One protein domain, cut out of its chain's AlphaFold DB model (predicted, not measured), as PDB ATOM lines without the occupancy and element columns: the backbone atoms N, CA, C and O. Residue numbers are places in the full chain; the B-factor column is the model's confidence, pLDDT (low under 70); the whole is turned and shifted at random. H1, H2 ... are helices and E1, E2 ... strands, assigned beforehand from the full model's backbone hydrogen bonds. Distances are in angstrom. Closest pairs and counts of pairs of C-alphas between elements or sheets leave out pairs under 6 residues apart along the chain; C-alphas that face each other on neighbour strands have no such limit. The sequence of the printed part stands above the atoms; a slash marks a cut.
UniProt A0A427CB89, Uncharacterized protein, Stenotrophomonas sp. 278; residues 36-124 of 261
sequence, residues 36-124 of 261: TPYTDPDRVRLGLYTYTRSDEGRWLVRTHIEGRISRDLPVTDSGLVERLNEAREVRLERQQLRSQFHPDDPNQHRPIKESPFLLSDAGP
ATOM      1  N   THR A  36     -28.964  17.974 -37.864       52.19
ATOM      2  CA  THR A  36     -29.141  19.125 -38.740       52.19
ATOM      3  C   THR A  36     -30.602  19.202 -39.182       52.19
ATOM      4  O   THR A  36     -31.223  18.147 -39.373       52.19
ATOM      5  N   PRO A  37     -31.153  20.415 -39.367       55.06
ATOM      6  CA  PRO A  37     -32.535  20.583 -39.789       55.06
ATOM      7  C   PRO A  37     -32.808  19.736 -41.033       55.06
ATOM      8  O   PRO A  37     -32.179  19.916 -42.072       55.06
ATOM      9  N   TYR A  38     -33.752  18.797 -40.942       59.28
ATOM     10  CA  TYR A  38     -34.166  17.963 -42.079       59.28
ATOM     11  C   TYR A  38     -34.868  18.778 -43.180       59.28
ATOM     12  O   TYR A  38     -35.204  18.239 -44.233       59.28
ATOM     13  N   THR A  39     -35.129  20.052 -42.899       63.31
ATOM     14  CA  THR A  39     -35.829  21.025 -43.731       63.31
ATOM     15  C   THR A  39     -34.930  21.701 -44.761       63.31
ATOM     16  O   THR A  39     -35.461  22.263 -45.712       63.31
ATOM     17  N   ASP A  40     -33.606  21.658 -44.588       77.12
ATOM     18  CA  ASP A  40     -32.647  22.188 -45.559       77.12
ATOM     19  C   ASP A  40     -32.210  21.065 -46.526       77.12
ATOM     20  O   ASP A  40     -31.560  20.106 -46.091       77.12
ATOM     21  N   PRO A  41     -32.578  21.121 -47.821       83.19
ATOM     22  CA  PRO A  41     -32.185  20.110 -48.799       83.19
ATOM     23  C   PRO A  41     -30.679  20.114 -49.098       83.19
ATOM     24  O   PRO A  41     -30.145  19.085 -49.514       83.19
ATOM     25  N   ASP A  42     -29.985  21.228 -48.860       87.44
ATOM     26  CA  ASP A  42     -28.571  21.405 -49.194       87.44
ATOM     27  C   ASP A  42     -27.640  21.107 -48.007       87.44
ATOM     28  O   ASP A  42     -26.420  21.281 -48.095       87.44
ATOM     29  N   ARG A  43     -28.189  20.572 -46.907       82.25
ATOM     30  CA  ARG A  43     -27.429  20.170 -45.723       82.25
ATOM     31  C   ARG A  43     -27.821  18.775 -45.247       82.25
ATOM     32  O   ARG A  43     -28.948  18.512 -44.833       82.25
ATOM     33  N   VAL A  44     -26.857  17.857 -45.257       82.25
ATOM     34  CA  VAL A  44     -27.070  16.446 -44.903       82.25
ATOM     35  C   VAL A  44     -26.063  16.032 -43.836       82.25
ATOM     36  O   VAL A  44     -24.865  16.247 -43.989       82.25
ATOM     37  N   ARG A  45     -26.523  15.413 -42.744       77.31
ATOM     38  CA  ARG A  45     -25.649  14.771 -41.747       77.31
ATOM     39  C   ARG A  45     -25.652  13.263 -41.940       77.31
ATOM     40  O   ARG A  45     -26.719  12.653 -41.977       77.31
ATOM     41  N   LEU A  46     -24.461  12.676 -42.015       69.94
ATOM     42  CA  LEU A  46     -24.249  11.228 -42.006       69.94
ATOM     43  C   LEU A  46     -23.199  10.907 -40.939       69.94
ATOM     44  O   LEU A  46     -22.056  11.358 -41.018       69.94
ATOM     45  N   GLY A  47     -23.592  10.140 -39.919       68.50
ATOM     46  CA  GLY A  47     -22.738   9.879 -38.759       68.50
ATOM     47  C   GLY A  47     -22.346  11.174 -38.037       68.50
ATOM     48  O   GLY A  47     -23.206  11.990 -37.706       68.50
ATOM     49  N   LEU A  48     -21.044  11.359 -37.808       61.81
ATOM     50  CA  LEU A  48     -20.480  12.536 -37.136       61.81
ATOM     51  C   LEU A  48     -20.210  13.717 -38.085       61.81
ATOM     52  O   LEU A  48     -19.845  14.795 -37.624       61.81
ATOM     53  N   TYR A  49     -20.385  13.537 -39.398       69.94
ATOM     54  CA  TYR A  49     -20.039  14.545 -40.396       69.94
ATOM     55  C   TYR A  49     -21.272  15.271 -40.920       69.94
ATOM     56  O   TYR A  49     -22.324  14.675 -41.168       69.94
ATOM     57  N   THR A  50     -21.117  16.580 -41.118       79.94
ATOM     58  CA  THR A  50     -22.104  17.415 -41.802       79.94
ATOM     59  C   THR A  50     -21.571  17.797 -43.173       79.94
ATOM     60  O   THR A  50     -20.458  18.315 -43.289       79.94
ATOM     61  N   TYR A  51     -22.394  17.552 -44.183       85.06
ATOM     62  CA  TYR A  51     -22.136  17.855 -45.577       85.06
ATOM     63  C   TYR A  51     -23.020  19.019 -46.010       85.06
ATOM     64  O   TYR A  51     -24.222  19.024 -45.735       85.06
ATOM     65  N   THR A  52     -22.428  20.003 -46.675       89.00
ATOM     66  CA  THR A  52     -23.114  21.177 -47.219       89.00
ATOM     67  C   THR A  52     -22.908  21.233 -48.720       89.00
ATOM     68  O   THR A  52     -21.814  20.969 -49.216       89.00
ATOM     69  N   ARG A  53     -23.957  21.550 -49.470       89.81
ATOM     70  CA  ARG A  53     -23.862  21.710 -50.917       89.81
ATOM     71  C   ARG A  53     -23.469  23.150 -51.241       89.81
ATOM     72  O   ARG A  53     -24.066  24.081 -50.717       89.81
ATOM     73  N   SER A  54     -22.456  23.335 -52.082       89.31
ATOM     74  CA  SER A  54     -22.065  24.653 -52.581       89.31
ATOM     75  C   SER A  54     -23.010  25.143 -53.682       89.31
ATOM     76  O   SER A  54     -23.702  24.341 -54.319       89.31
ATOM     77  N   ASP A  55     -22.970  26.444 -53.973       84.88
ATOM     78  CA  ASP A  55     -23.723  27.058 -55.081       84.88
ATOM     79  C   ASP A  55     -23.351  26.448 -56.444       84.88
ATOM     80  O   ASP A  55     -24.193  26.267 -57.320       84.88
ATOM     81  N   GLU A  56     -22.090  26.036 -56.598       86.44
ATOM     82  CA  GLU A  56     -21.570  25.326 -57.777       86.44
ATOM     83  C   GLU A  56     -22.008  23.853 -57.847       86.44
ATOM     84  O   GLU A  56     -21.683  23.130 -58.787       86.44
ATOM     85  N   GLY A  57     -22.721  23.380 -56.829       86.38
ATOM     86  CA  GLY A  57     -23.309  22.056 -56.772       86.38
ATOM     87  C   GLY A  57     -22.414  20.927 -56.300       86.38
ATOM     88  O   GLY A  57     -22.751  19.760 -56.505       86.38
ATOM     89  N   ARG A  58     -21.311  21.261 -55.633       91.19
ATOM     90  CA  ARG A  58     -20.397  20.285 -55.038       91.19
ATOM     91  C   ARG A  58     -20.732  20.081 -53.568       91.19
ATOM     92  O   ARG A  58     -21.050  21.035 -52.866       91.19
ATOM     93  N   TRP A  59     -20.627  18.848 -53.090       91.06
ATOM     94  CA  TRP A  59     -20.716  18.579 -51.659       91.06
ATOM     95  C   TRP A  59     -19.402  18.943 -50.980       91.06
ATOM     96  O   TRP A  59     -18.326  18.602 -51.468       91.06
ATOM     97  N   LEU A  60     -19.502  19.632 -49.853       90.06
ATOM     98  CA  LEU A  60     -18.405  20.029 -48.994       90.06
ATOM     99  C   LEU A  60     -18.575  19.342 -47.642       90.06
ATOM    100  O   LEU A  60     -19.687  19.264 -47.123       90.06
ATOM    101  N   VAL A  61     -17.488  18.853 -47.060       86.00
ATOM    102  CA  VAL A  61     -17.463  18.367 -45.678       86.00
ATOM    103  C   VAL A  61     -16.615  19.309 -44.842       86.00
ATOM    104  O   VAL A  61     -15.477  19.621 -45.205       86.00
ATOM    105  N   ARG A  62     -17.161  19.758 -43.712       76.56
ATOM    106  CA  ARG A  62     -16.387  20.532 -42.744       76.56
ATOM    107  C   ARG A  62     -15.501  19.581 -41.954       76.56
ATOM    108  O   ARG A  62     -16.001  18.733 -41.219       76.56
ATOM    109  N   THR A  63     -14.190  19.718 -42.117       66.38
ATOM    110  CA  THR A  63     -13.198  18.961 -41.350       66.38
ATOM    111  C   THR A  63     -12.373  19.892 -40.470       66.38
ATOM    112  O   THR A  63     -12.106  21.041 -40.834       66.38
ATOM    113  N   HIS A  64     -11.962  19.387 -39.309       56.91
ATOM    114  CA  HIS A  64     -11.040  20.069 -38.410       56.91
ATOM    115  C   HIS A  64      -9.628  19.542 -38.660       56.91
ATOM    116  O   HIS A  64      -9.352  18.365 -38.433       56.91
ATOM    117  N   ILE A  65      -8.727  20.413 -39.110       54.09
ATOM    118  CA  ILE A  65      -7.299  20.103 -39.218       54.09
ATOM    119  C   ILE A  65      -6.626  20.654 -37.956       54.09
ATOM    120  O   ILE A  65      -6.736  21.844 -37.658       54.09
ATOM    121  N   GLU A  66      -5.983  19.767 -37.188       48.84
ATOM    122  CA  GLU A  66      -5.187  20.096 -35.989       48.84
ATOM    123  C   GLU A  66      -5.919  20.953 -34.930       48.84
ATOM    124  O   GLU A  66      -5.308  21.735 -34.205       48.84
ATOM    125  N   GLY A  67      -7.249  20.830 -34.839       48.34
ATOM    126  CA  GLY A  67      -8.066  21.464 -33.793       48.34
ATOM    127  C   GLY A  67      -8.156  22.996 -33.833       48.34
ATOM    128  O   GLY A  67      -8.817  23.570 -32.977       48.34
ATOM    129  N   ARG A  68      -7.527  23.670 -34.808       44.94
ATOM    130  CA  ARG A  68      -7.481  25.145 -34.891       44.94
ATOM    131  C   ARG A  68      -8.038  25.729 -36.184       44.94
ATOM    132  O   ARG A  68      -8.351  26.913 -36.222       44.94
ATOM    133  N   ILE A  69      -8.172  24.925 -37.238       51.59
ATOM    134  CA  ILE A  69      -8.646  25.398 -38.541       51.59
ATOM    135  C   ILE A  69      -9.750  24.467 -39.033       51.59
ATOM    136  O   ILE A  69      -9.530  23.276 -39.261       51.59
ATOM    137  N   SER A  70     -10.944  25.029 -39.213       62.41
ATOM    138  CA  SER A  70     -12.026  24.364 -39.937       62.41
ATOM    139  C   SER A  70     -11.861  24.660 -41.423       62.41
ATOM    140  O   SER A  70     -11.784  25.826 -41.809       62.41
ATOM    141  N   ARG A  71     -11.794  23.621 -42.258       75.19
ATOM    142  CA  ARG A  71     -11.787  23.771 -43.717       75.19
ATOM    143  C   ARG A  71     -12.918  22.952 -44.316       75.19
ATOM    144  O   ARG A  71     -13.095  21.786 -43.972       75.19
ATOM    145  N   ASP A  72     -13.631  23.569 -45.247       81.12
ATOM    146  CA  ASP A  72     -14.633  22.895 -46.057       81.12
ATOM    147  C   ASP A  72     -13.909  22.262 -47.258       81.12
ATOM    148  O   ASP A  72     -13.302  22.954 -48.080       81.12
ATOM    149  N   LEU A  73     -13.880  20.930 -47.304       83.94
ATOM    150  CA  LEU A  73     -13.223  20.166 -48.367       83.94
ATOM    151  C   LEU A  73     -14.260  19.589 -49.329       83.94
ATOM    152  O   LEU A  73     -15.290  19.100 -48.864       83.94
ATOM    153  N   PRO A  74     -13.995  19.580 -50.648       88.81
ATOM    154  CA  PRO A  74     -14.881  18.925 -51.596       88.81
ATOM    155  C   PRO A  74     -14.918  17.416 -51.344       88.81
ATOM    156  O   PRO A  74     -13.880  16.770 -51.192       88.81
ATOM    157  N   VAL A  75     -16.123  16.854 -51.333       88.75
ATOM    158  CA  VAL A  75     -16.343  15.411 -51.295       88.75
ATOM    159  C   VAL A  75     -16.045  14.851 -52.683       88.75
ATOM    160  O   VAL A  75     -16.708  15.204 -53.656       88.75
ATOM    161  N   THR A  76     -15.024  14.004 -52.778       86.69
ATOM    162  CA  THR A  76     -14.567  13.397 -54.040       86.69
ATOM    163  C   THR A  76     -15.001  11.943 -54.212       86.69
ATOM    164  O   THR A  76     -14.960  11.433 -55.328       86.69
ATOM    165  N   ASP A  77     -15.420  11.277 -53.133       87.06
ATOM    166  CA  ASP A  77     -15.917   9.900 -53.165       87.06
ATOM    167  C   ASP A  77     -17.273   9.833 -53.884       87.06
ATOM    168  O   ASP A  77     -18.265  10.397 -53.416       87.06
ATOM    169  N   SER A  78     -17.315   9.133 -55.020       88.12
ATOM    170  CA  SER A  78     -18.502   9.040 -55.869       88.12
ATOM    171  C   SER A  78     -19.674   8.335 -55.189       88.12
ATOM    172  O   SER A  78     -20.806   8.780 -55.358       88.12
ATOM    173  N   GLY A  79     -19.426   7.286 -54.393       87.62
ATOM    174  CA  GLY A  79     -20.503   6.559 -53.707       87.62
ATOM    175  C   GLY A  79     -21.131   7.394 -52.590       87.62
ATOM    176  O   GLY A  79     -22.342   7.371 -52.369       87.62
ATOM    177  N   LEU A  80     -20.314   8.201 -51.914       84.88
ATOM    178  CA  LEU A  80     -20.800   9.156 -50.924       84.88
ATOM    179  C   LEU A  80     -21.568  10.314 -51.576       84.88
ATOM    180  O   LEU A  80     -22.614  10.705 -51.065       84.88
ATOM    181  N   VAL A  81     -21.085  10.846 -52.702       89.12
ATOM    182  CA  VAL A  81     -21.778  11.902 -53.461       89.12
ATOM    183  C   VAL A  81     -23.154  11.436 -53.938       89.12
ATOM    184  O   VAL A  81     -24.123  12.178 -53.786       89.12
ATOM    185  N   GLU A  82     -23.259  10.216 -54.466       88.50
ATOM    186  CA  GLU A  82     -24.532   9.622 -54.891       88.50
ATOM    187  C   GLU A  82     -25.520   9.539 -53.724       88.50
ATOM    188  O   GLU A  82     -26.613  10.098 -53.793       88.50
ATOM    189  N   ARG A  83     -25.084   8.991 -52.587       85.25
ATOM    190  CA  ARG A  83     -25.907   8.909 -51.374       85.25
ATOM    191  C   ARG A  83     -26.363  10.278 -50.854       85.25
ATOM    192  O   ARG A  83     -27.472  10.414 -50.337       85.25
ATOM    193  N   LEU A  84     -25.513  11.302 -50.947       87.31
ATOM    194  CA  LEU A  84     -25.871  12.673 -50.566       87.31
ATOM    195  C   LEU A  84     -26.895  13.283 -51.535       87.31
ATOM    196  O   LEU A  84     -27.795  14.001 -51.097       87.31
ATOM    197  N   ASN A  85     -26.800  12.966 -52.829       91.12
ATOM    198  CA  ASN A  85     -27.778  13.387 -53.829       91.12
ATOM    199  C   ASN A  85     -29.140  12.719 -53.607       91.12
ATOM    200  O   ASN A  85     -30.138  13.432 -53.549       91.12
ATOM    201  N   GLU A  86     -29.187  11.407 -53.371       86.69
ATOM    202  CA  GLU A  86     -30.426  10.693 -53.014       86.69
ATOM    203  C   GLU A  86     -31.080  11.304 -51.764       86.69
ATOM    204  O   GLU A  86     -32.279  11.590 -51.717       86.69
ATOM    205  N   ALA A  87     -30.271  11.581 -50.736       84.25
ATOM    206  CA  ALA A  87     -30.743  12.199 -49.503       84.25
ATOM    207  C   ALA A  87     -31.313  13.611 -49.729       84.25
ATOM    208  O   ALA A  87     -32.232  14.028 -49.013       84.25
ATOM    209  N   ARG A  88     -30.773  14.353 -50.697       87.75
ATOM    210  CA  ARG A  88     -31.277  15.664 -51.117       87.75
ATOM    211  C   ARG A  88     -32.567  15.543 -51.921       87.75
ATOM    212  O   ARG A  88     -33.487  16.321 -51.681       87.75
ATOM    213  N   GLU A  89     -32.668  14.574 -52.824       87.00
ATOM    214  CA  GLU A  89     -33.881  14.331 -53.614       87.00
ATOM    215  C   GLU A  89     -35.085  14.040 -52.723       87.00
ATOM    216  O   GLU A  89     -36.109  14.705 -52.850       87.00
ATOM    217  N   VAL A  90     -34.929  13.166 -51.725       83.88
ATOM    218  CA  VAL A  90     -35.992  12.883 -50.744       83.88
ATOM    219  C   VAL A  90     -36.422  14.149 -49.992       83.88
ATOM    220  O   VAL A  90     -37.597  14.329 -49.671       83.88
ATOM    221  N   ARG A  91     -35.486  15.053 -49.679       82.12
ATOM    222  CA  ARG A  91     -35.803  16.319 -48.996       82.12
ATOM    223  C   ARG A  91     -36.545  17.290 -49.910       82.12
ATOM    224  O   ARG A  91     -37.501  17.914 -49.455       82.12
ATOM    225  N   LEU A  92     -36.149  17.384 -51.178       83.94
ATOM    226  CA  LEU A  92     -36.855  18.178 -52.183       83.94
ATOM    227  C   LEU A  92     -38.267  17.643 -52.429       83.94
ATOM    228  O   LEU A  92     -39.215  18.423 -52.450       83.94
ATOM    229  N   GLU A  93     -38.427  16.326 -52.538       82.19
ATOM    230  CA  GLU A  93     -39.734  15.682 -52.671       82.19
ATOM    231  C   GLU A  93     -40.623  16.006 -51.467       82.19
ATOM    232  O   GLU A  93     -41.752  16.463 -51.625       82.19
ATOM    233  N   ARG A  94     -40.102  15.878 -50.241       77.06
ATOM    234  CA  ARG A  94     -40.834  16.264 -49.023       77.06
ATOM    235  C   ARG A  94     -41.206  17.743 -49.008       77.06
ATOM    236  O   ARG A  94     -42.287  18.086 -48.535       77.06
ATOM    237  N   GLN A  95     -40.332  18.620 -49.499       74.94
ATOM    238  CA  GLN A  95     -40.613  20.050 -49.615       74.94
ATOM    239  C   GLN A  95     -41.741  20.319 -50.621       74.94
ATOM    240  O   GLN A  95     -42.613  21.140 -50.347       74.94
ATOM    241  N   GLN A  96     -41.761  19.601 -51.745       80.81
ATOM    242  CA  GLN A  96     -42.829  19.678 -52.744       80.81
ATOM    243  C   GLN A  96     -44.147  19.092 -52.228       80.81
ATOM    244  O   GLN A  96     -45.204  19.671 -52.440       80.81
ATOM    245  N   LEU A  97     -44.115  17.963 -51.521       76.06
ATOM    246  CA  LEU A  97     -45.315  17.379 -50.918       76.06
ATOM    247  C   LEU A  97     -45.890  18.288 -49.828       76.06
ATOM    248  O   LEU A  97     -47.103  18.421 -49.714       76.06
ATOM    249  N   ARG A  98     -45.030  18.989 -49.076       68.75
ATOM    250  CA  ARG A  98     -45.443  20.013 -48.100       68.75
ATOM    251  C   ARG A  98     -46.197  21.190 -48.719       68.75
ATOM    252  O   ARG A  98     -46.904  21.871 -47.984       68.75
ATOM    253  N   SER A  99     -46.031  21.462 -50.013       69.56
ATOM    254  CA  SER A  99     -46.759  22.527 -50.714       69.56
ATOM    255  C   SER A  99     -47.975  22.024 -51.498       69.56
ATOM    256  O   SER A  99     -48.786  22.836 -51.946       69.56
ATOM    257  N   GLN A 100     -48.153  20.707 -51.626       73.62
ATOM    258  CA  GLN A 100     -49.310  20.086 -52.272       73.62
ATOM    259  C   GLN A 100     -50.468  19.920 -51.281       73.62
ATOM    260  O   GLN A 100     -50.778  18.826 -50.816       73.62
ATOM    261  N   PHE A 101     -51.120  21.034 -50.953       70.50
ATOM    262  CA  PHE A 101     -52.406  21.015 -50.256       70.50
ATOM    263  C   PHE A 101     -53.536  20.638 -51.222       70.50
ATOM    264  O   PHE A 101     -53.467  20.929 -52.420       70.50
ATOM    265  N   HIS A 102     -54.592  20.009 -50.702       73.44
ATOM    266  CA  HIS A 102     -55.802  19.752 -51.483       73.44
ATOM    267  C   HIS A 102     -56.409  21.093 -51.947       73.44
ATOM    268  O   HIS A 102     -56.431  22.032 -51.150       73.44
ATOM    269  N   PRO A 103     -56.919  21.220 -53.188       71.75
ATOM    270  CA  PRO A 103     -57.476  22.484 -53.694       71.75
ATOM    271  C   PRO A 103     -58.663  23.010 -52.868       71.75
ATOM    272  O   PRO A 103     -58.882  24.214 -52.806       71.75
ATOM    273  N   ASP A 104     -59.391  22.112 -52.201       75.38
ATOM    274  CA  ASP A 104     -60.489  22.459 -51.289       75.38
ATOM    275  C   ASP A 104     -60.042  22.662 -49.825       75.38
ATOM    276  O   ASP A 104     -60.888  22.825 -48.946       75.38
ATOM    277  N   ASP A 105     -58.737  22.620 -49.519       70.88
ATOM    278  CA  ASP A 105     -58.243  22.858 -48.159       70.88
ATOM    279  C   ASP A 105     -58.358  24.357 -47.809       70.88
ATOM    280  O   ASP A 105     -57.636  25.190 -48.374       70.88
ATOM    281  N   PRO A 106     -59.207  24.740 -46.834       73.06
ATOM    282  CA  PRO A 106     -59.392  26.139 -46.450       73.06
ATOM    283  C   PRO A 106     -58.129  26.779 -45.844       73.06
ATOM    284  O   PRO A 106     -58.086  27.997 -45.659       73.06
ATOM    285  N   ASN A 107     -57.099  25.988 -45.523       68.56
ATOM    286  CA  ASN A 107     -55.841  26.452 -44.948       68.56
ATOM    287  C   ASN A 107     -54.690  26.563 -45.965       68.56
ATOM    288  O   ASN A 107     -53.611  26.992 -45.566       68.56
ATOM    289  N   GLN A 108     -54.906  26.278 -47.257       69.88
ATOM    290  CA  GLN A 108     -53.863  26.316 -48.301       69.88
ATOM    291  C   GLN A 108     -53.105  27.660 -48.389       69.88
ATOM    292  O   GLN A 108     -51.919  27.690 -48.705       69.88
ATOM    293  N   HIS A 109     -53.780  28.777 -48.099       68.75
ATOM    294  CA  HIS A 109     -53.222  30.136 -48.190       68.75
ATOM    295  C   HIS A 109     -52.748  30.695 -46.845       68.75
ATOM    296  O   HIS A 109     -52.331  31.852 -46.761       68.75
ATOM    297  N   ARG A 110     -52.845  29.911 -45.767       63.91
ATOM    298  CA  ARG A 110     -52.274  30.325 -44.488       63.91
ATOM    299  C   ARG A 110     -50.778  30.022 -44.523       63.91
ATOM    300  O   ARG A 110     -50.411  28.920 -44.927       63.91
ATOM    301  N   PRO A 111     -49.908  30.951 -44.078       60.97
ATOM    302  CA  PRO A 111     -48.538  30.562 -43.781       60.97
ATOM    303  C   PRO A 111     -48.622  29.371 -42.831       60.97
ATOM    304  O   PRO A 111     -49.447  29.404 -41.909       60.97
ATOM    305  N   ILE A 112     -47.831  28.321 -43.085       57.88
ATOM    306  CA  ILE A 112     -47.677  27.216 -42.140       57.88
ATOM    307  C   ILE A 112     -47.234  27.888 -40.848       57.88
ATOM    308  O   ILE A 112     -46.087  28.318 -40.731       57.88
ATOM    309  N   LYS A 113     -48.183  28.103 -39.934       48.28
ATOM    310  CA  LYS A 113     -47.869  28.675 -38.640       48.28
ATOM    311  C   LYS A 113     -46.904  27.687 -38.025       48.28
ATOM    312  O   LYS A 113     -47.192  26.488 -38.044       48.28
ATOM    313  N   GLU A 114     -45.769  28.183 -37.542       46.50
ATOM    314  CA  GLU A 114     -44.953  27.376 -36.650       46.50
ATOM    315  C   GLU A 114     -45.902  26.761 -35.633       46.50
ATOM    316  O   GLU A 114     -46.783  27.453 -35.097       46.50
ATOM    317  N   SER A 115     -45.811  25.438 -35.486       45.38
ATOM    318  CA  SER A 115     -46.566  24.738 -34.461       45.38
ATOM    319  C   SER A 115     -46.405  25.543 -33.171       45.38
ATOM    320  O   SER A 115     -45.282  25.962 -32.879       45.38
ATOM    321  N   PRO A 116     -47.496  25.856 -32.446       45.41
ATOM    322  CA  PRO A 116     -47.381  26.585 -31.190       45.41
ATOM    323  C   PRO A 116     -46.320  25.877 -30.361       45.41
ATOM    324  O   PRO A 116     -46.459  24.664 -30.212       45.41
ATOM    325  N   PHE A 117     -45.282  26.617 -29.933       38.72
ATOM    326  CA  PHE A 117     -44.100  26.115 -29.223       38.72
ATOM    327  C   PHE A 117     -44.413  24.791 -28.533       38.72
ATOM    328  O   PHE A 117     -45.067  24.770 -27.485       38.72
ATOM    329  N   LEU A 118     -44.032  23.680 -29.164       41.22
ATOM    330  CA  LEU A 118     -44.249  22.389 -28.542       41.22
ATOM    331  C   LEU A 118     -43.308  22.328 -27.334       41.22
ATOM    332  O   LEU A 118     -42.227  22.920 -27.336       41.22
ATOM    333  N   LEU A 119     -43.655  21.566 -26.299       35.78
ATOM    334  CA  LEU A 119     -42.709  21.272 -25.210       35.78
ATOM    335  C   LEU A 119     -41.408  20.629 -25.760       35.78
ATOM    336  O   LEU A 119     -40.352  20.712 -25.143       35.78
ATOM    337  N   SER A 120     -41.483  20.046 -26.965       37.47
ATOM    338  CA  SER A 120     -40.368  19.539 -27.771       37.47
ATOM    339  C   SER A 120     -39.594  20.601 -28.568       37.47
ATOM    340  O   SER A 120     -38.510  20.290 -29.050       37.47
ATOM    341  N   ASP A 121     -40.079  21.836 -28.692       37.69
ATOM    342  CA  ASP A 121     -39.370  22.956 -29.335       37.69
ATOM    343  C   ASP A 121     -38.579  23.792 -28.323       37.69
ATOM    344  O   ASP A 121     -37.544  24.346 -28.679       37.69
ATOM    345  N   ALA A 122     -38.977  23.787 -27.045       44.62
ATOM    346  CA  ALA A 122     -38.207  24.358 -25.937       44.62
ATOM    347  C   ALA A 122     -36.880  23.600 -25.756       44.62
ATOM    348  O   ALA A 122     -36.793  22.622 -25.009       44.62
ATOM    349  N   GLY A 123     -35.850  23.997 -26.505       44.06
ATOM    350  CA  GLY A 123     -34.481  23.573 -26.233       44.06
ATOM    351  C   GLY A 123     -34.146  23.847 -24.777       44.06
ATOM    352  O   GLY A 123     -34.686  24.798 -24.214       44.06
ATOM    353  N   PRO A 124     -33.261  23.065 -24.136       45.56
ATOM    354  CA  PRO A 124     -32.460  23.718 -23.120       45.56
ATOM    355  C   PRO A 124     -31.776  24.876 -23.852       45.56
ATOM    356  O   PRO A 124     -31.029  24.625 -24.801       45.56
TER     357      PRO A 124
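What this domain is: This is residues 36 to 124 of the 261 residues of an uncharacterized protein of Stenotrophomonas sp. 278 (UniProt A0A427CB89). A small, strongly twisted sheet of four strands has one long helix, H1, across one face, and the last part of H1 runs on past the edge strand E1 into a long tail without named elements. Residues 102 to 107 and 113 to 124 of this tail stick out free; without them the body of 71 residues still spans 50 by 26 by 24 A. The 89 printed residues hold E1, E2, E3, E4 and H1 in that order, a mixed class with under half of the residues in named elements; the sheet's order is E1, E2, E3, E4, antiparallel throughout. The whole is loose, with a radius of gyration of the C-alphas of 17.4 A, and elongated, spanning 54 by 34 by 21 A.

How they stand to each other: E1, residues 43 to 46, and E2, residues 49 to 53, form a hairpin, with N 44 and O 51 at 2.9 A, within hydrogen-bond range. E2 and E3, residues 59 to 65, form the next hairpin, with N 60 and O 52 at 2.7 A. E3 and E4, residues 69 to 74, form the third, with N 63 and O 71 at 3.0 A. The four strands are a meander, each the antiparallel neighbour of the one before. The sheet is only just strongly twisted, its C-alphas lying up to 4.1 A off its best plane. H1, residues 78 to 97, is on the sheet in two layers, a helix on one face of a sheet, at a height of 9.6 A over E1 and E2. It runs slantwise to the strands, at 54 degrees to E1 on the local plane. The closest C-alphas of E1 and H1, Val 44 and Leu 84, are 6.9 A apart. Every O i to N i+4 pair in H1 is within hydrogen-bond range.

Where its parts are: E1 begins at C-alpha 43, (-27.429, 20.170, -45.723). E3 is 18.4 A long and E4 15.8 A. H1 is 28.5 A long and ends at C-alpha 97, (-45.315, 17.379, -50.918).

The domain as a whole: The C-alphas farthest apart, Glu 66 and Asp 104, are 57.4 A apart. The printed part has no cut, and its four links between elements are tight. The mean pLDDT of the printed part is 71.6; residues 63 to 70 and 107 to 124 are among those under 70.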